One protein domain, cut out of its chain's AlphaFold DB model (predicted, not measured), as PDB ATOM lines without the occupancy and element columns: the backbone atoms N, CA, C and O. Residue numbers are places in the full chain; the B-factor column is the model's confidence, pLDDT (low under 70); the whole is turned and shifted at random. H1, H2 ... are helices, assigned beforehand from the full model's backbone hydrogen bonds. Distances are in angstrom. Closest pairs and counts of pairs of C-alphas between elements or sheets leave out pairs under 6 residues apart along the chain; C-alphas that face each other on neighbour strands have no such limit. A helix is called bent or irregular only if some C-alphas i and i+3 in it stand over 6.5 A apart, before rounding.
ATOM      1  N   VAL A  94      34.514 -32.415   5.403       86.19
ATOM      2  CA  VAL A  94      34.519 -31.008   5.821       86.19
ATOM      3  C   VAL A  94      34.933 -30.907   7.278       86.19
ATOM      4  O   VAL A  94      34.277 -31.435   8.180       86.19
ATOM      5  N   VAL A  95      36.020 -30.181   7.511       88.00
ATOM      6  CA  VAL A  95      36.578 -29.970   8.841       88.00
ATOM      7  C   VAL A  95      36.444 -28.501   9.205       88.00
ATOM      8  O   VAL A  95      36.834 -27.617   8.451       88.00
ATOM      9  N   THR A  96      35.851 -28.251  10.367       86.75
ATOM     10  CA  THR A  96      35.630 -26.926  10.953       86.75
ATOM     11  C   THR A  96      36.001 -26.980  12.434       86.75
ATOM     12  O   THR A  96      36.092 -28.064  13.014       86.75
ATOM     13  N   ASN A  97      36.147 -25.827  13.093       83.44
ATOM     14  CA  ASN A  97      36.381 -25.784  14.544       83.44
ATOM     15  C   ASN A  97      35.282 -26.511  15.349       83.44
ATOM     16  O   ASN A  97      35.555 -27.013  16.434       83.44
ATOM     17  N   THR A  98      34.058 -26.603  14.815       85.62
ATOM     18  CA  THR A  98      32.939 -27.307  15.465       85.62
ATOM     19  C   THR A  98      32.978 -28.821  15.252       85.62
ATOM     20  O   THR A  98      32.651 -29.579  16.162       85.62
ATOM     21  N   THR A  99      33.411 -29.284  14.074       87.69
ATOM     22  CA  THR A  99      33.475 -30.718  13.751       87.69
ATOM     23  C   THR A  99      34.769 -31.370  14.230       87.69
ATOM     24  O   THR A  99      34.786 -32.573  14.481       87.69
ATOM     25  N   TRP A 100      35.835 -30.593  14.441       88.06
ATOM     26  CA  TRP A 100      37.139 -31.088  14.887       88.06
ATOM     27  C   TRP A 100      37.092 -31.912  16.192       88.06
ATOM     28  O   TRP A 100      37.592 -33.041  16.189       88.06
ATOM     29  N   PRO A 101      36.444 -31.461  17.291       88.81
ATOM     30  CA  PRO A 101      36.330 -32.271  18.508       88.81
ATOM     31  C   PRO A 101      35.559 -33.580  18.288       88.81
ATOM     32  O   PRO A 101      35.886 -34.603  18.889       88.81
ATOM     33  N   LEU A 102      34.562 -33.563  17.399       91.50
ATOM     34  CA  LEU A 102      33.737 -34.726  17.072       91.50
ATOM     35  C   LEU A 102      34.506 -35.767  16.239       91.50
ATOM     36  O   LEU A 102      34.338 -36.968  16.450       91.50
ATOM     37  N   LEU A 103      35.379 -35.320  15.331       92.94
ATOM     38  CA  LEU A 103      36.304 -36.187  14.591       92.94
ATOM     39  C   LEU A 103      37.350 -36.794  15.529       92.94
ATOM     40  O   LEU A 103      37.571 -38.001  15.508       92.94
ATOM     41  N   HIS A 104      37.905 -36.001  16.450       91.62
ATOM     42  CA  HIS A 104      38.793 -36.516  17.495       91.62
ATOM     43  C   HIS A 104      38.128 -37.568  18.384       91.62
ATOM     44  O   HIS A 104      38.780 -38.540  18.772       91.62
ATOM     45  N   PHE A 105      36.852 -37.383  18.727       94.81
ATOM     46  CA  PHE A 105      36.078 -38.406  19.423       94.81
ATOM     47  C   PHE A 105      36.014 -39.693  18.593       94.81
ATOM     48  O   PHE A 105      36.365 -40.755  19.105       94.81
ATOM     49  N   ALA A 106      35.674 -39.586  17.304       95.69
ATOM     50  CA  ALA A 106      35.641 -40.730  16.399       95.69
ATOM     51  C   ALA A 106      37.002 -41.449  16.334       95.69
ATOM     52  O   ALA A 106      37.038 -42.661  16.537       95.69
ATOM     53  N   HIS A 107      38.118 -40.717  16.193       95.88
ATOM     54  CA  HIS A 107      39.471 -41.294  16.199       95.88
ATOM     55  C   HIS A 107      39.744 -42.131  17.449       95.88
ATOM     56  O   HIS A 107      40.249 -43.248  17.362       95.88
ATOM     57  N   ARG A 108      39.406 -41.587  18.626       95.44
ATOM     58  CA  ARG A 108      39.607 -42.274  19.907       95.44
ATOM     59  C   ARG A 108      38.732 -43.515  20.002       95.44
ATOM     60  O   ARG A 108      39.250 -44.592  20.246       95.44
ATOM     61  N   THR A 109      37.430 -43.372  19.775       97.50
ATOM     62  CA  THR A 109      36.487 -44.490  19.916       97.50
ATOM     63  C   THR A 109      36.713 -45.607  18.908       97.50
ATOM     64  O   THR A 109      36.533 -46.768  19.253       97.50
ATOM     65  N   PHE A 110      37.138 -45.283  17.685       98.06
ATOM     66  CA  PHE A 110      37.479 -46.294  16.692       98.06
ATOM     67  C   PHE A 110      38.741 -47.056  17.098       98.06
ATOM     68  O   PHE A 110      38.724 -48.275  17.047       98.06
ATOM     69  N   ALA A 111      39.782 -46.375  17.593       97.12
ATOM     70  CA  ALA A 111      40.971 -47.046  18.124       97.12
ATOM     71  C   ALA A 111      40.644 -47.976  19.303       97.12
ATOM     72  O   ALA A 111      41.117 -49.108  19.335       97.12
ATOM     73  N   GLU A 112      39.789 -47.537  20.233       96.50
ATOM     74  CA  GLU A 112      39.308 -48.392  21.327       96.50
ATOM     75  C   GLU A 112      38.460 -49.571  20.813       96.50
ATOM     76  O   GLU A 112      38.521 -50.655  21.378       96.50
ATOM     77  N   LEU A 113      37.676 -49.389  19.743       96.94
ATOM     78  CA  LEU A 113      36.918 -50.472  19.105       96.94
ATOM     79  C   LEU A 113      37.853 -51.487  18.428       96.94
ATOM     80  O   LEU A 113      37.618 -52.686  18.547       96.94
ATOM     81  N   THR A 114      38.900 -51.020  17.743       97.00
ATOM     82  CA  THR A 114      39.885 -51.859  17.043       97.00
ATOM     83  C   THR A 114      40.561 -52.847  17.990       97.00
ATOM     84  O   THR A 114      40.667 -54.024  17.661       97.00
ATOM     85  N   VAL A 115      40.977 -52.386  19.173       95.75
ATOM     86  CA  VAL A 115      41.709 -53.223  20.137       95.75
ATOM     87  C   VAL A 115      40.827 -54.220  20.896       95.75
ATOM     88  O   VAL A 115      41.353 -55.031  21.644       95.75
ATOM     89  N   LEU A 116      39.498 -54.201  20.713       95.12
ATOM     90  CA  LEU A 116      38.625 -55.230  21.300       95.12
ATOM     91  C   LEU A 116      38.819 -56.597  20.646       95.12
ATOM     92  O   LEU A 116      38.711 -57.607  21.329       95.12
ATOM     93  N   HIS A 117      39.067 -56.614  19.332       95.50
ATOM     94  CA  HIS A 117      39.286 -57.834  18.549       95.50
ATOM     95  C   HIS A 117      40.400 -57.601  17.514       95.50
ATOM     96  O   HIS A 117      40.112 -57.501  16.315       95.50
ATOM     97  N   PRO A 118      41.675 -57.499  17.945       95.31
ATOM     98  CA  PRO A 118      42.795 -57.112  17.081       95.31
ATOM     99  C   PRO A 118      42.959 -58.028  15.862       95.31
ATOM    100  O   PRO A 118      43.080 -57.545  14.734       95.31
ATOM    101  N   ASN A 119      42.843 -59.345  16.067       94.62
ATOM    102  CA  ASN A 119      42.959 -60.362  15.016       94.62
ATOM    103  C   ASN A 119      41.920 -60.182  13.898       94.62
ATOM    104  O   ASN A 119      42.233 -60.323  12.719       94.62
ATOM    105  N   LEU A 120      40.685 -59.821  14.258       96.00
ATOM    106  CA  LEU A 120      39.616 -59.576  13.286       96.00
ATOM    107  C   LEU A 120      39.755 -58.210  12.604       96.00
ATOM    108  O   LEU A 120      39.256 -58.023  11.495       96.00
ATOM    109  N   ALA A 121      40.390 -57.241  13.265       97.12
ATOM    110  CA  ALA A 121      40.542 -55.882  12.763       97.12
ATOM    111  C   ALA A 121      41.751 -55.714  11.829       97.12
ATOM    112  O   ALA A 121      41.692 -54.903  10.901       97.12
ATOM    113  N   TYR A 122      42.827 -56.475  12.058       97.31
ATOM    114  CA  TYR A 122      44.096 -56.357  11.338       97.31
ATOM    115  C   TYR A 122      43.969 -56.462   9.806       97.31
ATOM    116  O   TYR A 122      44.448 -55.544   9.134       97.31
ATOM    117  N   PRO A 123      43.275 -57.464   9.219       97.06
ATOM    118  CA  PRO A 123      43.156 -57.569   7.761       97.06
ATOM    119  C   PRO A 123      42.555 -56.307   7.128       97.06
ATOM    120  O   PRO A 123      43.010 -55.832   6.089       97.06
ATOM    121  N   TYR A 124      41.574 -55.703   7.802       96.62
ATOM    122  CA  TYR A 124      40.942 -54.466   7.350       96.62
ATOM    123  C   TYR A 124      41.844 -53.251   7.542       96.62
ATOM    124  O   TYR A 124      41.918 -52.407   6.653       96.62
ATOM    125  N   ALA A 125      42.555 -53.163   8.668       97.00
ATOM    126  CA  ALA A 125      43.529 -52.101   8.899       97.00
ATOM    127  C   ALA A 125      44.618 -52.089   7.819       97.00
ATOM    128  O   ALA A 125      44.897 -51.040   7.234       97.00
ATOM    129  N   PHE A 126      45.160 -53.262   7.492       96.69
ATOM    130  CA  PHE A 126      46.136 -53.429   6.423       96.69
ATOM    131  C   PHE A 126      45.585 -52.965   5.067       96.69
ATOM    132  O   PHE A 126      46.201 -52.124   4.409       96.69
ATOM    133  N   VAL A 127      44.404 -53.454   4.665       96.56
ATOM    134  CA  VAL A 127      43.777 -53.090   3.381       96.56
ATOM    135  C   VAL A 127      43.510 -51.586   3.290       96.56
ATOM    136  O   VAL A 127      43.844 -50.962   2.283       96.56
ATOM    137  N   TYR A 128      42.966 -50.978   4.343       97.06
ATOM    138  CA  TYR A 128      42.635 -49.555   4.346       97.06
ATOM    139  C   TYR A 128      43.874 -48.650   4.308       97.06
ATOM    140  O   TYR A 128      43.879 -47.655   3.581       97.06
ATOM    141  N   ILE A 129      44.956 -48.994   5.016       97.12
ATOM    142  CA  ILE A 129      46.231 -48.262   4.912       97.12
ATOM    143  C   ILE A 129      46.847 -48.455   3.518       97.12
ATOM    144  O   ILE A 129      47.305 -47.489   2.899       97.12
ATOM    145  N   ARG A 130      46.807 -49.681   2.982       96.19
ATOM    146  CA  ARG A 130      47.303 -49.999   1.636       96.19
ATOM    147  C   ARG A 130      46.580 -49.194   0.558       96.19
ATOM    148  O   ARG A 130      47.225 -48.735  -0.379       96.19
ATOM    149  N   GLN A 131      45.277 -48.961   0.687       94.31
ATOM    150  CA  GLN A 131      44.524 -48.139  -0.266       94.31
ATOM    151  C   GLN A 131      45.017 -46.693  -0.309       94.31
ATOM    152  O   GLN A 131      45.241 -46.156  -1.392       94.31
ATOM    153  N   ILE A 132      45.293 -46.083   0.849       96.25
ATOM    154  CA  ILE A 132      45.889 -44.739   0.901       96.25
ATOM    155  C   ILE A 132      47.256 -44.738   0.193       96.25
ATOM    156  O   ILE A 132      47.558 -43.822  -0.576       96.25
ATOM    157  N   ALA A 133      48.058 -45.790   0.389       95.62
ATOM    158  CA  ALA A 133      49.334 -45.958  -0.306       95.62
ATOM    159  C   ALA A 133      49.168 -46.076  -1.834       95.62
ATOM    160  O   ALA A 133      49.966 -45.511  -2.585       95.62
ATOM    161  N   ILE A 134      48.127 -46.769  -2.310       95.50
ATOM    162  CA  ILE A 134      47.809 -46.895  -3.740       95.50
ATOM    163  C   ILE A 134      47.426 -45.533  -4.331       95.50
ATOM    164  O   ILE A 134      47.995 -45.149  -5.353       95.50
ATOM    165  N   HIS A 135      46.550 -44.759  -3.678       92.44
ATOM    166  CA  HIS A 135      46.214 -43.401  -4.131       92.44
ATOM    167  C   HIS A 135      47.462 -42.510  -4.214       92.44
ATOM    168  O   HIS A 135      47.687 -41.829  -5.217       92.44
ATOM    169  N   LEU A 136      48.332 -42.579  -3.202       94.50
ATOM    170  CA  LEU A 136      49.610 -41.868  -3.193       94.50
ATOM    171  C   LEU A 136      50.525 -42.289  -4.357       94.50
ATOM    172  O   LEU A 136      51.116 -41.433  -5.027       94.50
ATOM    173  N   ARG A 137      50.649 -43.594  -4.620       94.00
ATOM    174  CA  ARG A 137      51.440 -44.124  -5.738       94.00
ATOM    175  C   ARG A 137      50.889 -43.629  -7.076       94.00
ATOM    176  O   ARG A 137      51.666 -43.144  -7.897       94.00
ATOM    177  N   ASN A 138      49.573 -43.681  -7.270       92.94
ATOM    178  CA  ASN A 138      48.907 -43.225  -8.493       92.94
ATOM    179  C   ASN A 138      49.140 -41.727  -8.740       92.94
ATOM    180  O   ASN A 138      49.466 -41.328  -9.863       92.94
ATOM    181  N   ALA A 139      49.075 -40.906  -7.687       92.12
ATOM    182  CA  ALA A 139      49.401 -39.483  -7.756       92.12
ATOM    183  C   ALA A 139      50.875 -39.218  -8.102       92.12
ATOM    184  O   ALA A 139      51.189 -38.292  -8.854       92.12
ATOM    185  N   THR A 140      51.779 -40.057  -7.594       90.25
ATOM    186  CA  THR A 140      53.219 -39.949  -7.851       90.25
ATOM    187  C   THR A 140      53.567 -40.331  -9.293       90.25
ATOM    188  O   THR A 140      54.254 -39.569  -9.973       90.25
ATOM    189  N   ILE A 141      53.054 -41.468  -9.782       91.38
ATOM    190  CA  ILE A 141      53.300 -41.976 -11.147       91.38
ATOM    191  C   ILE A 141      52.693 -41.048 -12.199       91.38
ATOM    192  O   ILE A 141      53.304 -40.803 -13.238       91.38
ATOM    193  N   SER A 142      51.537 -40.450 -11.905       87.88
ATOM    194  CA  SER A 142      50.862 -39.485 -12.780       87.88
ATOM    195  C   SER A 142      51.591 -38.138 -12.892       87.88
ATOM    196  O   SER A 142      50.939 -37.120 -13.094       87.88
ATOM    197  N   LYS A 143      52.915 -38.074 -12.692       84.19
ATOM    198  CA  LYS A 143      53.730 -36.843 -12.695       84.19
ATOM    199  C   LYS A 143      53.113 -35.703 -11.871       84.19
ATOM    200  O   LYS A 143      53.269 -34.533 -12.211       84.19
ATOM    201  N   LYS A 144      52.411 -36.037 -10.779       82.75
ATOM    202  CA  LYS A 144      51.744 -35.072  -9.889       82.75
ATOM    203  C   LYS A 144      50.697 -34.205 -10.609       82.75
ATOM    204  O   LYS A 144      50.551 -33.024 -10.286       82.75
ATOM    205  N   ARG A 145      49.963 -34.783 -11.574       85.25
ATOM    206  CA  ARG A 145      48.778 -34.141 -12.169       85.25
ATOM    207  C   ARG A 145      47.810 -33.686 -11.068       85.25
ATOM    208  O   ARG A 145      47.659 -34.344 -10.039       85.25
ATOM    209  N   LYS A 146      47.196 -32.518 -11.270       85.81
ATOM    210  CA  LYS A 146      46.456 -31.784 -10.232       85.81
ATOM    211  C   LYS A 146      45.254 -32.564  -9.685       85.81
ATOM    212  O   LYS A 146      45.065 -32.573  -8.474       85.81
ATOM    213  N   ASP A 147      44.493 -33.203 -10.563       87.00
ATOM    214  CA  ASP A 147      43.383 -34.112 -10.255       87.00
ATOM    215  C   ASP A 147      43.847 -35.264  -9.351       87.00
ATOM    216  O   ASP A 147      43.313 -35.461  -8.263       87.00
ATOM    217  N   MET A 148      44.936 -35.937  -9.728       89.31
ATOM    218  CA  MET A 148      45.486 -37.061  -8.964       89.31
ATOM    219  C   MET A 148      46.098 -36.630  -7.625       89.31
ATOM    220  O   MET A 148      46.071 -37.373  -6.655       89.31
ATOM    221  N   VAL A 149      46.646 -35.417  -7.527       88.94
ATOM    222  CA  VAL A 149      47.109 -34.883  -6.237       88.94
ATOM    223  C   VAL A 149      45.924 -34.574  -5.320       88.94
ATOM    224  O   VAL A 149      46.038 -34.764  -4.112       88.94
ATOM    225  N   GLN A 150      44.779 -34.134  -5.852       89.62
ATOM    226  CA  GLN A 150      43.587 -33.816  -5.055       89.62
ATOM    227  C   GLN A 150      42.916 -35.053  -4.438       89.62
ATOM    228  O   GLN A 150      42.351 -34.942  -3.346       89.62
ATOM    229  N   THR A 151      43.044 -36.233  -5.054       90.19
ATOM    230  CA  THR A 151      42.567 -37.495  -4.451       90.19
ATOM    231  C   THR A 151      43.345 -37.872  -3.185       90.19
ATOM    232  O   THR A 151      42.813 -38.550  -2.309       90.19
ATOM    233  N   VAL A 152      44.571 -37.359  -3.026       92.69
ATOM    234  CA  VAL A 152      45.404 -37.534  -1.824       92.69
ATOM    235  C   VAL A 152      45.314 -36.322  -0.888       92.69
ATOM    236  O   VAL A 152      45.264 -36.467   0.332       92.69
ATOM    237  N   TYR A 153      45.307 -35.104  -1.434       92.38
ATOM    238  CA  TYR A 153      45.343 -33.845  -0.682       92.38
ATOM    239  C   TYR A 153      43.933 -33.348  -0.349       92.38
ATOM    240  O   TYR A 153      43.513 -32.262  -0.754       92.38
ATOM    241  N   ASN A 154      43.208 -34.143   0.431       93.19
ATOM    242  CA  ASN A 154      41.885 -33.804   0.939       93.19
ATOM    243  C   ASN A 154      41.735 -34.186   2.416       93.19
ATOM    244  O   ASN A 154      42.565 -34.885   3.004       93.19
ATOM    245  N   TRP A 155      40.655 -33.697   3.027       93.56
ATOM    246  CA  TRP A 155      40.385 -33.949   4.436       93.56
ATOM    247  C   TRP A 155      40.079 -35.405   4.743       93.56
ATOM    248  O   TRP A 155      40.491 -35.855   5.801       93.56
ATOM    249  N   GLN A 156      39.443 -36.157   3.844       94.19
ATOM    250  CA  GLN A 156      39.131 -37.560   4.117       94.19
ATOM    251  C   GLN A 156      40.411 -38.367   4.317       94.19
ATOM    252  O   GLN A 156      40.569 -39.015   5.347       94.19
ATOM    253  N   VAL A 157      41.374 -38.239   3.397       95.31
ATOM    254  CA  VAL A 157      42.684 -38.888   3.528       95.31
ATOM    255  C   VAL A 157      43.394 -38.417   4.794       95.31
ATOM    256  O   VAL A 157      43.867 -39.248   5.564       95.31
ATOM    257  N   MET A 158      43.419 -37.109   5.073       95.19
ATOM    258  CA  MET A 158      44.063 -36.596   6.286       95.19
ATOM    259  C   MET A 158      43.424 -37.148   7.573       95.19
ATOM    260  O   MET A 158      44.133 -37.547   8.494       95.19
ATOM    261  N   GLN A 159      42.095 -37.207   7.644       95.19
ATOM    262  CA  GLN A 159      41.363 -37.753   8.788       95.19
ATOM    263  C   GLN A 159      41.570 -39.272   8.917       95.19
ATOM    264  O   GLN A 159      41.705 -39.769  10.034       95.19
ATOM    265  N   CYS A 160      41.713 -40.006   7.809       96.81
ATOM    266  CA  CYS A 160      42.157 -41.402   7.841       96.81
ATOM    267  C   CYS A 160      43.566 -41.546   8.428       96.81
ATOM    268  O   CYS A 160      43.788 -42.444   9.235       96.81
ATOM    269  N   LEU A 161      44.516 -40.668   8.080       97.06
ATOM    270  CA  LEU A 161      45.852 -40.700   8.688       97.06
ATOM    271  C   LEU A 161      45.779 -40.440  10.198       97.06
ATOM    272  O   LEU A 161      46.385 -41.181  10.965       97.06
ATOM    273  N   TYR A 162      44.987 -39.457  10.642       95.81
ATOM    274  CA  TYR A 162      44.736 -39.222  12.070       95.81
ATOM    275  C   TYR A 162      44.151 -40.446  12.782       95.81
ATOM    276  O   TYR A 162      44.601 -40.804  13.874       95.81
ATOM    277  N   LEU A 163      43.153 -41.082  12.166       97.06
ATOM    278  CA  LEU A 163      42.513 -42.290  12.670       97.06
ATOM    279  C   LEU A 163      43.532 -43.426  12.830       97.06
ATOM    280  O   LEU A 163      43.663 -43.973  13.924       97.06
ATOM    281  N   TRP A 164      44.283 -43.748  11.774       97.56
ATOM    282  CA  TRP A 164      45.248 -44.849  11.785       97.56
ATOM    283  C   TRP A 164      46.440 -44.576  12.694       97.56
ATOM    284  O   TRP A 164      46.855 -45.475  13.421       97.56
ATOM    285  N   THR A 165      46.928 -43.334  12.760       95.88
ATOM    286  CA  THR A 165      47.941 -42.946  13.748       95.88
ATOM    287  C   THR A 165      47.442 -43.216  15.161       95.88
ATOM    288  O   THR A 165      48.191 -43.748  15.978       95.88
ATOM    289  N   ARG A 166      46.170 -42.918  15.462       95.50
ATOM    290  CA  ARG A 166      45.585 -43.187  16.781       95.50
ATOM    291  C   ARG A 166      45.431 -44.683  17.062       95.50
ATOM    292  O   ARG A 166      45.736 -45.094  18.178       95.50
ATOM    293  N   VAL A 167      44.973 -45.462  16.082       96.69
ATOM    294  CA  VAL A 167      44.825 -46.926  16.175       96.69
ATOM    295  C   VAL A 167      46.169 -47.581  16.471       96.69
ATOM    296  O   VAL A 167      46.304 -48.264  17.481       96.69
ATOM    297  N   VAL A 168      47.175 -47.313  15.639       95.25
ATOM    298  CA  VAL A 168      48.516 -47.890  15.783       95.25
ATOM    299  C   VAL A 168      49.163 -47.445  17.093       95.25
ATOM    300  O   VAL A 168      49.700 -48.269  17.821       95.25
ATOM    301  N   SER A 169      49.043 -46.164  17.458       92.00
ATOM    302  CA  SER A 169      49.568 -45.680  18.744       92.00
ATOM    303  C   SER A 169      48.928 -46.393  19.934       92.00
ATOM    304  O   SER A 169      49.612 -46.656  20.908       92.00
ATOM    305  N   LYS A 170      47.623 -46.696  19.881       92.62
ATOM    306  CA  LYS A 170      46.930 -47.437  20.945       92.62
ATOM    307  C   LYS A 170      47.374 -48.902  20.988       92.62
ATOM    308  O   LYS A 170      47.534 -49.421  22.086       92.62
ATOM    309  N   ALA A 171      47.579 -49.529  19.829       93.19
ATOM    310  CA  ALA A 171      47.997 -50.925  19.709       93.19
ATOM    311  C   ALA A 171      49.315 -51.213  20.452       93.19
ATOM    312  O   ALA A 171      49.403 -52.230  21.122       93.19
ATOM    313  N   HIS A 172      50.273 -50.276  20.455       89.69
ATOM    314  CA  HIS A 172      51.545 -50.423  21.191       89.69
ATOM    315  C   HIS A 172      51.401 -50.531  22.720       89.69
ATOM    316  O   HIS A 172      52.331 -50.978  23.384       89.69
ATOM    317  N   PHE A 173      50.268 -50.119  23.301       88.69
ATOM    318  CA  PHE A 173      50.032 -50.176  24.754       88.69
ATOM    319  C   PHE A 173      49.073 -51.293  25.176       88.69
ATOM    320  O   PHE A 173      48.709 -51.368  26.350       88.69
ATOM    321  N   VAL A 174      48.603 -52.107  24.234       89.56
ATOM    322  CA  VAL A 174      47.641 -53.179  24.492       89.56
ATOM    323  C   VAL A 174      48.273 -54.499  24.066       89.56
ATOM    324  O   VAL A 174      48.834 -54.591  22.979       89.56
ATOM    325  N   SER A 175      48.195 -55.510  24.927       85.69
ATOM    326  CA  SER A 175      48.647 -56.872  24.615       85.69
ATOM    327  C   SER A 175      47.869 -57.465  23.429       85.69
ATOM    328  O   SER A 175      46.759 -57.018  23.131       85.69
ATOM    329  N   ASP A 176      48.446 -58.455  22.745       88.38
ATOM    330  CA  ASP A 176      47.833 -59.167  21.607       88.38
ATOM    331  C   ASP A 176      47.513 -58.268  20.391       88.38
ATOM    332  O   ASP A 176      46.631 -58.555  19.576       88.38
ATOM    333  N   CYS A 177      48.206 -57.132  20.278       92.12
ATOM    334  CA  CYS A 177      48.048 -56.153  19.202       92.12
ATOM    335  C   CYS A 177      49.322 -55.995  18.351       92.12
ATOM    336  O   CYS A 177      49.467 -54.987  17.647       92.12
ATOM    337  N   GLU A 178      50.250 -56.956  18.390       91.75
ATOM    338  CA  GLU A 178      51.548 -56.882  17.706       91.75
ATOM    339  C   GLU A 178      51.371 -56.706  16.194       91.75
ATOM    340  O   GLU A 178      51.946 -55.787  15.615       91.75
ATOM    341  N   ALA A 179      50.476 -57.478  15.569       93.75
ATOM    342  CA  ALA A 179      50.210 -57.385  14.131       93.75
ATOM    343  C   ALA A 179      49.742 -55.980  13.701       93.75
ATOM    344  O   ALA A 179      50.158 -55.449  12.673       93.75
ATOM    345  N   ILE A 180      48.897 -55.319  14.502       94.50
ATOM    346  CA  ILE A 180      48.470 -53.936  14.224       94.50
ATOM    347  C   ILE A 180      49.622 -52.957  14.476       94.50
ATOM    348  O   ILE A 180      49.768 -51.972  13.750       94.50
ATOM    349  N   SER A 181      50.456 -53.232  15.476       92.44
ATOM    350  CA  SER A 181      51.635 -52.430  15.805       92.44
ATOM    351  C   SER A 181      52.687 -52.468  14.687       92.44
ATOM    352  O   SER A 181      53.306 -51.443  14.393       92.44
ATOM    353  N   GLU A 182      52.827 -53.585  13.968       92.88
ATOM    354  CA  GLU A 182      53.696 -53.712  12.785       92.88
ATOM    355  C   GLU A 182      53.290 -52.779  11.628       92.88
ATOM    356  O   GLU A 182      54.140 -52.340  10.846       92.88
ATOM    357  N   LEU A 183      52.019 -52.355  11.563       94.56
ATOM    358  CA  LEU A 183      51.539 -51.378  10.573       94.56
ATOM    359  C   LEU A 183      52.111 -49.964  10.783       94.56
ATOM    360  O   LEU A 183      51.912 -49.094   9.929       94.56
ATOM    361  N   THR A 184      52.862 -49.727  11.866       93.00
ATOM    362  CA  THR A 184      53.560 -48.456  12.123       93.00
ATOM    363  C   THR A 184      54.448 -48.052  10.955       93.00
ATOM    364  O   THR A 184      54.354 -46.920  10.478       93.00
ATOM    365  N   TYR A 185      55.288 -48.962  10.457       91.38
ATOM    366  CA  TYR A 185      56.224 -48.632   9.383       91.38
ATOM    367  C   TYR A 185      55.514 -48.337   8.048       91.38
ATOM    368  O   TYR A 185      55.769 -47.269   7.477       91.38
ATOM    369  N   PRO A 186      54.572 -49.175   7.564       95.19
ATOM    370  CA  PRO A 186      53.739 -48.836   6.411       95.19
ATOM    371  C   PRO A 186      53.040 -47.477   6.541       95.19
ATOM    372  O   PRO A 186      53.058 -46.681   5.601       95.19
ATOM    373  N   LEU A 187      52.472 -47.169   7.711       96.19
ATOM    374  CA  LEU A 187      51.793 -45.896   7.943       96.19
ATOM    375  C   LEU A 187      52.760 -44.705   7.884       96.19
ATOM    376  O   LEU A 187      52.453 -43.697   7.247       96.19
ATOM    377  N   ILE A 188      53.945 -44.828   8.489       93.75
ATOM    378  CA  ILE A 188      55.009 -43.819   8.405       93.75
ATOM    379  C   ILE A 188      55.388 -43.553   6.944       93.75
ATOM    380  O   ILE A 188      55.460 -42.392   6.538       93.75
ATOM    381  N   GLN A 189      55.590 -44.604   6.142       93.62
ATOM    382  CA  GLN A 189      55.946 -44.474   4.725       93.62
ATOM    383  C   GLN A 189      54.865 -43.733   3.931       93.62
ATOM    384  O   GLN A 189      55.177 -42.847   3.132       93.62
ATOM    385  N   VAL A 190      53.590 -44.029   4.196       96.25
ATOM    386  CA  VAL A 190      52.461 -43.324   3.574       96.25
ATOM    387  C   VAL A 190      52.442 -41.848   3.975       96.25
ATOM    388  O   VAL A 190      52.395 -40.982   3.099       96.25
ATOM    389  N   ILE A 191      52.532 -41.531   5.272       95.12
ATOM    390  CA  ILE A 191      52.532 -40.137   5.754       95.12
ATOM    391  C   ILE A 191      53.715 -39.363   5.157       95.12
ATOM    392  O   ILE A 191      53.559 -38.225   4.705       95.12
ATOM    393  N   TYR A 192      54.893 -39.983   5.106       91.31
ATOM    394  CA  TYR A 192      56.092 -39.386   4.533       91.31
ATOM    395  C   TYR A 192      55.972 -39.138   3.027       91.31
ATOM    396  O   TYR A 192      56.348 -38.071   2.533       91.31
ATOM    397  N   GLY A 193      55.412 -40.093   2.286       91.94
ATOM    398  CA  GLY A 193      55.166 -39.933   0.861       91.94
ATOM    399  C   GLY A 193      54.163 -38.815   0.567       91.94
ATOM    400  O   GLY A 193      54.412 -37.995  -0.315       91.94
ATOM    401  N   ILE A 194      53.094 -38.691   1.362       93.00
ATOM    402  CA  ILE A 194      52.123 -37.584   1.264       93.00
ATOM    403  C   ILE A 194      52.802 -36.237   1.535       93.00
ATOM    404  O   ILE A 194      52.609 -35.284   0.774       93.00
ATOM    405  N   LEU A 195      53.658 -36.166   2.560       89.00
ATOM    406  CA  LEU A 195      54.438 -34.971   2.894       89.00
ATOM    407  C   LEU A 195      55.355 -34.526   1.742       89.00
ATOM    408  O   LEU A 195      55.547 -33.325   1.540       89.00
ATOM    409  N   LYS A 196      55.909 -35.477   0.978       88.12
ATOM    410  CA  LYS A 196      56.812 -35.224  -0.159       88.12
ATOM    411  C   LYS A 196      56.122 -35.079  -1.517       88.12
ATOM    412  O   LYS A 196      56.780 -34.645  -2.469       88.12
ATOM    413  N   LEU A 197      54.838 -35.424  -1.627       87.12
ATOM    414  CA  LEU A 197      54.137 -35.521  -2.907       87.12
ATOM    415  C   LEU A 197      54.213 -34.208  -3.698       87.12
ATOM    416  O   LEU A 197      54.728 -34.205  -4.817       87.12
ATOM    417  N   TYR A 198      53.791 -33.080  -3.121       81.31
ATOM    418  CA  TYR A 198      53.771 -31.789  -3.812       81.31
ATOM    419  C   TYR A 198      54.362 -30.660  -2.952       81.31
ATOM    420  O   TYR A 198      53.831 -30.301  -1.905       81.31
ATOM    421  N   GLN A 199      55.465 -30.060  -3.410       76.69
ATOM    422  CA  GLN A 199      56.283 -29.117  -2.628       76.69
ATOM    423  C   GLN A 199      55.841 -27.645  -2.745       76.69
ATOM    424  O   GLN A 199      56.660 -26.733  -2.701       76.69
ATOM    425  N   SER A 200      54.541 -27.379  -2.890       79.75
ATOM    426  CA  SER A 200      54.049 -25.996  -2.908       79.75
ATOM    427  C   SER A 200      53.910 -25.424  -1.497       79.75
ATOM    428  O   SER A 200      53.391 -26.076  -0.588       79.75
ATOM    429  N   LEU A 201      54.285 -24.152  -1.338       76.19
ATOM    430  CA  LEU A 201      54.109 -23.383  -0.100       76.19
ATOM    431  C   LEU A 201      52.637 -23.307   0.340       76.19
ATOM    432  O   LEU A 201      52.344 -23.258   1.529       76.19
ATOM    433  N   ARG A 202      51.691 -23.406  -0.601       80.44
ATOM    434  CA  ARG A 202      50.252 -23.408  -0.293       80.44
ATOM    435  C   ARG A 202      49.822 -24.594   0.574       80.44
ATOM    436  O   ARG A 202      48.831 -24.480   1.281       80.44
ATOM    437  N   TYR A 203      50.562 -25.704   0.558       83.62
ATOM    438  CA  TYR A 203      50.273 -26.905   1.354       83.62
ATOM    439  C   TYR A 203      51.174 -27.033   2.592       83.62
ATOM    440  O   TYR A 203      51.377 -28.131   3.107       83.62
ATOM    441  N   ILE A 204      51.740 -25.926   3.093       80.12
ATOM    442  CA  ILE A 204      52.433 -25.920   4.392       80.12
ATOM    443  C   ILE A 204      51.551 -26.512   5.507       80.12
ATOM    444  O   ILE A 204      52.036 -27.427   6.167       80.12
ATOM    445  N   PRO A 205      50.272 -26.116   5.690       84.69
ATOM    446  CA  PRO A 205      49.446 -26.671   6.766       84.69
ATOM    447  C   PRO A 205      49.287 -28.192   6.700       84.69
ATOM    448  O   PRO A 205      49.485 -28.873   7.702       84.69
ATOM    449  N   LEU A 206      49.033 -28.747   5.507       88.38
ATOM    450  CA  LEU A 206      48.977 -30.197   5.294       88.38
ATOM    451  C   LEU A 206      50.278 -30.883   5.732       88.38
ATOM    452  O   LEU A 206      50.240 -31.905   6.412       88.38
ATOM    453  N   ARG A 207      51.437 -30.299   5.406       85.38
ATOM    454  CA  ARG A 207      52.736 -30.837   5.837       85.38
ATOM    455  C   ARG A 207      52.918 -30.766   7.354       85.38
ATOM    456  O   ARG A 207      53.451 -31.712   7.922       85.38
ATOM    457  N   LEU A 208      52.446 -29.710   8.018       81.44
ATOM    458  CA  LEU A 208      52.475 -29.612   9.485       81.44
ATOM    459  C   LEU A 208      51.602 -30.681  10.149       81.44
ATOM    460  O   LEU A 208      52.016 -31.266  11.150       81.44
ATOM    461  N   HIS A 209      50.434 -30.979   9.571       87.62
ATOM    462  CA  HIS A 209      49.600 -32.098  10.007       87.62
ATOM    463  C   HIS A 209      50.361 -33.426   9.895       87.62
ATOM    464  O   HIS A 209      50.464 -34.146  10.884       87.62
ATOM    465  N   CYS A 210      50.978 -33.709   8.741       90.12
ATOM    466  CA  CYS A 210      51.795 -34.910   8.553       90.12
ATOM    467  C   CYS A 210      52.943 -34.995   9.571       90.12
ATOM    468  O   CYS A 210      53.099 -36.024  10.217       90.12
ATOM    469  N   ILE A 211      53.713 -33.919   9.770       84.88
ATOM    470  CA  ILE A 211      54.810 -33.901  10.753       84.88
ATOM    471  C   ILE A 211      54.277 -34.149  12.169       84.88
ATOM    472  O   ILE A 211      54.866 -34.918  12.920       84.88
ATOM    473  N   SER A 212      53.138 -33.554  12.525       84.94
ATOM    474  CA  SER A 212      52.515 -33.775  13.834       84.94
ATOM    475  C   SER A 212      52.122 -35.242  14.041       84.94
ATOM    476  O   SER A 212      52.326 -35.775  15.128       84.94
ATOM    477  N   LEU A 213      51.596 -35.911  13.007       89.06
ATOM    478  CA  LEU A 213      51.284 -37.344  13.050       89.06
ATOM    479  C   LEU A 213      52.542 -38.204  13.196       89.06
ATOM    480  O   LEU A 213      52.548 -39.156  13.968       89.06
ATOM    481  N   LEU A 214      53.613 -37.849  12.489       87.94
ATOM    482  CA  LEU A 214      54.903 -38.528  12.585       87.94
ATOM    483  C   LEU A 214      55.515 -38.408  13.986       87.94
ATOM    484  O   LEU A 214      55.972 -39.405  14.535       87.94
ATOM    485  N   ILE A 215      55.453 -37.220  14.595       82.50
ATOM    486  CA  ILE A 215      55.886 -36.994  15.983       82.50
ATOM    487  C   ILE A 215      55.033 -37.811  16.955       82.50
ATOM    488  O   ILE A 215      55.567 -38.408  17.885       82.50
ATOM    489  N   GLN A 216      53.716 -37.872  16.745       84.06
ATOM    490  CA  GLN A 216      52.839 -38.715  17.559       84.06
ATOM    491  C   GLN A 216      53.204 -40.194  17.436       84.06
ATOM    492  O   GLN A 216      53.260 -40.878  18.450       84.06
ATOM    493  N   LEU A 217      53.486 -40.689  16.231       85.25
ATOM    494  CA  LEU A 217      53.934 -42.067  16.048       85.25
ATOM    495  C   LEU A 217      55.273 -42.306  16.746       85.25
ATOM    496  O   LEU A 217      55.371 -43.253  17.509       85.25
ATOM    497  N   GLN A 218      56.253 -41.415  16.584       81.75
ATOM    498  CA  GLN A 218      57.550 -41.515  17.260       81.75
ATOM    499  C   GLN A 218      57.437 -41.448  18.793       81.75
ATOM    500  O   GLN A 218      58.233 -42.048  19.499       81.75
ATOM    501  N   ALA A 219      56.458 -40.734  19.348       75.44
ATOM    502  CA  ALA A 219      56.256 -40.723  20.798       75.44
ATOM    503  C   ALA A 219      55.814 -42.090  21.343       75.44
ATOM    504  O   ALA A 219      56.092 -42.409  22.494       75.44
ATOM    505  N   ASN A 220      55.117 -42.876  20.520       64.75
ATOM    506  CA  ASN A 220      54.591 -44.190  20.887       64.75
ATOM    507  C   ASN A 220      55.437 -45.345  20.316       64.75
ATOM    508  O   ASN A 220      55.221 -46.493  20.684       64.75
ATOM    509  N   PHE A 221      56.395 -45.045  19.434       60.50
ATOM    510  CA  PHE A 221      57.261 -45.995  18.742       60.50
ATOM    511  C   PHE A 221      58.727 -45.689  19.055       60.50
ATOM    512  O   PHE A 221      59.190 -44.569  18.878       60.50
ATOM    513  N   SER A 222      59.487 -46.688  19.493       45.94
ATOM    514  CA  SER A 222      60.849 -46.531  20.026       45.94
ATOM    515  C   SER A 222      61.928 -46.131  19.005       45.94
ATOM    516  O   SER A 222      63.067 -45.887  19.407       45.94
ATOM    517  N   SER A 223      61.600 -46.024  17.713       42.12
ATOM    518  CA  SER A 223      62.560 -45.720  16.641       42.12
ATOM    519  C   SER A 223      62.384 -44.309  16.074       42.12
ATOM    520  O   SER A 223      61.274 -43.818  15.870       42.12
ATOM    521  N   LEU A 224      63.512 -43.657  15.791       40.25
ATOM    522  CA  LEU A 224      63.605 -42.246  15.417       40.25
ATOM    523  C   LEU A 224      63.048 -41.939  14.027       40.25
ATOM    524  O   LEU A 224      63.424 -42.580  13.048       40.25
ATOM    525  N   LEU A 225      62.229 -40.887  13.921       41.50
ATOM    526  CA  LEU A 225      61.723 -40.403  12.645       41.50
ATOM    527  C   LEU A 225      61.803 -38.874  12.550       41.50
ATOM    528  O   LEU A 225      60.903 -38.151  12.971       41.50
ATOM    529  N   PHE A 226      62.865 -38.360  11.931       46.06
ATOM    530  CA  PHE A 226      63.047 -36.917  11.798       46.06
ATOM    531  C   PHE A 226      62.673 -36.401  10.403       46.06
ATOM    532  O   PHE A 226      63.257 -36.803   9.397       46.06
ATOM    533  N   VAL A 227      61.710 -35.474  10.327       40.12
ATOM    534  CA  VAL A 227      61.314 -34.812   9.072       40.12
ATOM    535  C   VAL A 227      61.170 -33.307   9.293       40.12
ATOM    536  O   VAL A 227      60.222 -32.857   9.929       40.12
ATOM    537  N   LEU A 228      62.080 -32.515   8.711       38.97
ATOM    538  CA  LEU A 228      61.928 -31.059   8.602       38.97
ATOM    539  C   LEU A 228      61.493 -30.661   7.191       38.97
ATOM    540  O   LEU A 228      62.170 -30.948   6.200       38.97
ATOM    541  N   ALA A 229      60.348 -29.981   7.111       34.28
ATOM    542  CA  ALA A 229      59.796 -29.425   5.880       34.28
ATOM    543  C   ALA A 229      60.322 -28.006   5.588       34.28
ATOM    544  O   ALA A 229      60.581 -27.220   6.492       34.28
ATOM    545  N   HIS A 230      60.447 -27.705   4.290       35.59
ATOM    546  CA  HIS A 230      60.914 -26.440   3.711       35.59
ATOM    547  C   HIS A 230      59.767 -25.439   3.482       35.59
ATOM    548  O   HIS A 230      58.709 -25.835   2.970       35.59
ATOM    549  N   SER A 231      60.019 -24.146   3.701       33.81
ATOM    550  CA  SER A 231      59.271 -23.059   3.051       33.81
ATOM    551  C   SER A 231      60.025 -21.726   3.066       33.81
ATOM    552  O   SER A 231      60.443 -21.278   4.129       33.81
ATOM    553  N   ASP A 232      60.144 -21.111   1.886       33.88
ATOM    554  CA  ASP A 232      60.792 -19.823   1.604       33.88
ATOM    555  C   ASP A 232      59.805 -18.632   1.591       33.88
ATOM    556  O   ASP A 232      58.654 -18.781   1.171       33.88
ATOM    557  N   LYS A 233      60.362 -17.445   1.895       31.75
ATOM    558  CA  LYS A 233      59.929 -16.045   1.632       31.75
ATOM    559  C   LYS A 233      59.246 -15.252   2.768       31.75
ATOM    560  O   LYS A 233      58.281 -15.702   3.377       31.75
ATOM    561  N   GLU A 234      59.766 -14.030   2.974       30.23
ATOM    562  CA  GLU A 234      59.473 -13.027   4.027       30.23
ATOM    563  C   GLU A 234      58.537 -11.859   3.603       30.23
ATOM    564  O   GLU A 234      58.247 -11.711   2.415       30.23
ATOM    565  N   ALA A 235      58.118 -11.038   4.605       29.69
ATOM    566  CA  ALA A 235      57.556  -9.652   4.617       29.69
ATOM    567  C   ALA A 235      56.166  -9.353   5.293       29.69
ATOM    568  O   ALA A 235      55.195 -10.059   5.083       29.69
ATOM    569  N   PRO A 242      43.126 -17.201  13.108       39.12
ATOM    570  CA  PRO A 242      42.734 -18.376  13.860       39.12
ATOM    571  C   PRO A 242      43.368 -19.656  13.297       39.12
ATOM    572  O   PRO A 242      43.324 -19.923  12.103       39.12
ATOM    573  N   CYS A 243      43.871 -20.484  14.218       47.75
ATOM    574  CA  CYS A 243      43.946 -21.948  14.160       47.75
ATOM    575  C   CYS A 243      44.479 -22.585  12.855       47.75
ATOM    576  O   CYS A 243      43.728 -22.969  11.961       47.75
ATOM    577  N   HIS A 244      45.783 -22.875  12.828       53.00
ATOM    578  CA  HIS A 244      46.443 -23.686  11.791       53.00
ATOM    579  C   HIS A 244      45.900 -25.125  11.677       53.00
ATOM    580  O   HIS A 244      46.255 -25.835  10.745       53.00
ATOM    581  N   ASN A 245      45.058 -25.572  12.617       60.44
ATOM    582  CA  ASN A 245      44.665 -26.977  12.738       60.44
ATOM    583  C   ASN A 245      43.490 -27.371  11.826       60.44
ATOM    584  O   ASN A 245      43.146 -28.547  11.773       60.44
ATOM    585  N   VAL A 246      42.835 -26.418  11.152       68.31
ATOM    586  CA  VAL A 246      41.622 -26.684  10.352       68.31
ATOM    587  C   VAL A 246      41.792 -26.272   8.889       68.31
ATOM    588  O   VAL A 246      40.829 -26.082   8.149       68.31
ATOM    589  N   CYS A 247      43.032 -26.190   8.412       80.00
ATOM    590  CA  CYS A 247      43.322 -25.875   7.022       80.00
ATOM    591  C   CYS A 247      44.325 -26.874   6.439       80.00
ATOM    592  O   CYS A 247      45.323 -27.185   7.075       80.00
ATOM    593  N   LEU A 248      44.097 -27.337   5.206       80.00
ATOM    594  CA  LEU A 248      45.090 -28.119   4.450       80.00
ATOM    595  C   LEU A 248      45.842 -27.272   3.420       80.00
ATOM    596  O   LEU A 248      46.975 -27.591   3.060       80.00
ATOM    597  N   LYS A 249      45.212 -26.196   2.938       84.38
ATOM    598  CA  LYS A 249      45.701 -25.374   1.834       84.38
ATOM    599  C   LYS A 249      45.424 -23.899   2.085       84.38
ATOM    600  O   LYS A 249      44.277 -23.508   2.268       84.38
ATOM    601  N   VAL A 250      46.466 -23.087   1.985       81.69
ATOM    602  CA  VAL A 250      46.416 -21.637   2.177       81.69
ATOM    603  C   VAL A 250      46.526 -20.922   0.827       81.69
ATOM    604  O   VAL A 250      47.228 -21.373  -0.086       81.69
ATOM    605  N   ASN A 251      45.791 -19.820   0.682       79.19
ATOM    606  CA  ASN A 251      45.853 -18.960  -0.499       79.19
ATOM    607  C   ASN A 251      47.154 -18.148  -0.519       79.19
ATOM    608  O   ASN A 251      47.719 -17.856   0.526       79.19
ATOM    609  N   ALA A 252      47.618 -17.757  -1.711       76.12
ATOM    610  CA  ALA A 252      48.885 -17.032  -1.854       76.12
ATOM    611  C   ALA A 252      48.921 -15.719  -1.052       76.12
ATOM    612  O   ALA A 252      49.929 -15.445  -0.420       76.12
ATOM    613  N   PHE A 253      47.803 -14.991  -0.998       74.81
ATOM    614  CA  PHE A 253      47.671 -13.763  -0.210       74.81
ATOM    615  C   PHE A 253      47.943 -13.978   1.290       74.81
ATOM    616  O   PHE A 253      48.713 -13.251   1.900       74.81
ATOM    617  N   VAL A 254      47.385 -15.041   1.875       70.94
ATOM    618  CA  VAL A 254      47.553 -15.358   3.306       70.94
ATOM    619  C   VAL A 254      48.986 -15.815   3.621       70.94
ATOM    620  O   VAL A 254      49.467 -15.622   4.731       70.94
ATOM    621  N   LEU A 255      49.711 -16.379   2.643       69.12
ATOM    622  CA  LEU A 255      51.135 -16.703   2.819       69.12
ATOM    623  C   LEU A 255      52.005 -15.452   2.993       69.12
ATOM    624  O   LEU A 255      53.112 -15.569   3.521       69.12
ATOM    625  N   GLU A 256      51.546 -14.299   2.506       69.25
ATOM    626  CA  GLU A 256      52.265 -13.029   2.589       69.25
ATOM    627  C   GLU A 256      52.003 -12.305   3.915       69.25
ATOM    628  O   GLU A 256      52.833 -11.509   4.340       69.25
ATOM    629  N   GLU A 257      50.928 -12.637   4.633       70.81
ATOM    630  CA  GLU A 257      50.601 -12.024   5.921       70.81
ATOM    631  C   GLU A 257      51.628 -12.388   7.016       70.81
ATOM    632  O   GLU A 257      51.895 -13.558   7.308       70.81
TER     633      GLU A 257
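AT A GLANCE: This is residues 94 to 235 and 242 to 257 of the 409 residues of an uncharacterized protein of Angiostrongylus cantonensis (UniProt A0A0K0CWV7). Four helices, H2, H4, H6 and H7, make an up-and-down bundle, each running against the one before it in the chain, with H2 only thinly packed on H4. H1 packs slantwise on H4, short H3 folds back on the last part of H2, H5 packs on H2 and H4 near the first part of H2, and little H8 sits by the first residues of H7. The printed part has 158 residues with eight named helices, H1 to H8 in order, and no named strand; its class is all helix. It is compact, with a radius of gyration of the C-alphas of 16.2 A and spans of 52 by 36 by 30 A.

IN THESE COORDINATES: Find C-alpha 100 at (37.139, -31.088, 14.887); from there H1 runs 21.1 A to residue 114. H2, residues 118 to 141, is 33.7 A long and only just irregular, with C-alphas 120 and 123 6.9 A apart. Next come H3, residues 146 to 152, and H4, residues 155 to 171, which spans 24.1 A and ends at C-alpha 171, (47.997, -50.925, 19.709). Read on to H5, residues 178 to 182, and H6, residues 184 to 197, 19.8 A long. H7, residues 201 to 220, spans 29.6 A; it is irregular, with C-alphas 202 and 205 7.8 A apart, and has a kink of 26 degrees near residue 208. H8, residues 252 to 256, ends at C-alpha 256, (52.265, -13.029, 2.589).

HOW THE PARTS SIT: Begin at H4, the hub, which touches five helices. H1 touches it at a steep tilt of 43 degrees, the same way; their closest C-alphas, Ala 111 and Val 167, are 4.3 A apart. H7, with residues 213 to 220 alone, touches H4 at a shallow tilt of 11 degrees, the same way, closest at C-alphas 220 and 169, 5.7 A. H6 and H7 form a helical hairpin, closest at C-alphas 195 and 207, 5.4 A. H2 touches H6 with residues 129 to 140 alone, closest at C-alphas 133 and 190, 5.6 A, but only just touches H4, with 3 pairs of C-alphas within 8 A. H2 and H3 are a helical hairpin, with C-alphas 139 and 148 closest at 4.8 A. H5 touches H4, closest at C-alphas 181 and 168, 5.5 A, and H8 only just touches H7, with 3 pairs within 8 A, closest at C-alphas 252 and 202, 6.7 A. H1 and H7 are apart. Every O i to N i+4 pair is within hydrogen-bond range in H1, H4, H5 and H6; H2 has 18 of 20, H3 2 of 3, H7 14 of 16 and H8 0 of 1, beside 2 of 2 O i to N i+3 pairs.

THE WHOLE: The farthest C-alphas, Asn 119 and Ala 235, are 53.8 A apart. Residues 236 to 241 are not printed, and C-alphas 235 and 242 are 19.5 A apart across this cut, which lies in the link from H7 to H8. Of the links printed whole, none is long. Mean pLDDT of the printed part is 83.9; look for values under 70 at residues 220 to 235, 242 to 246 and 255 to 256.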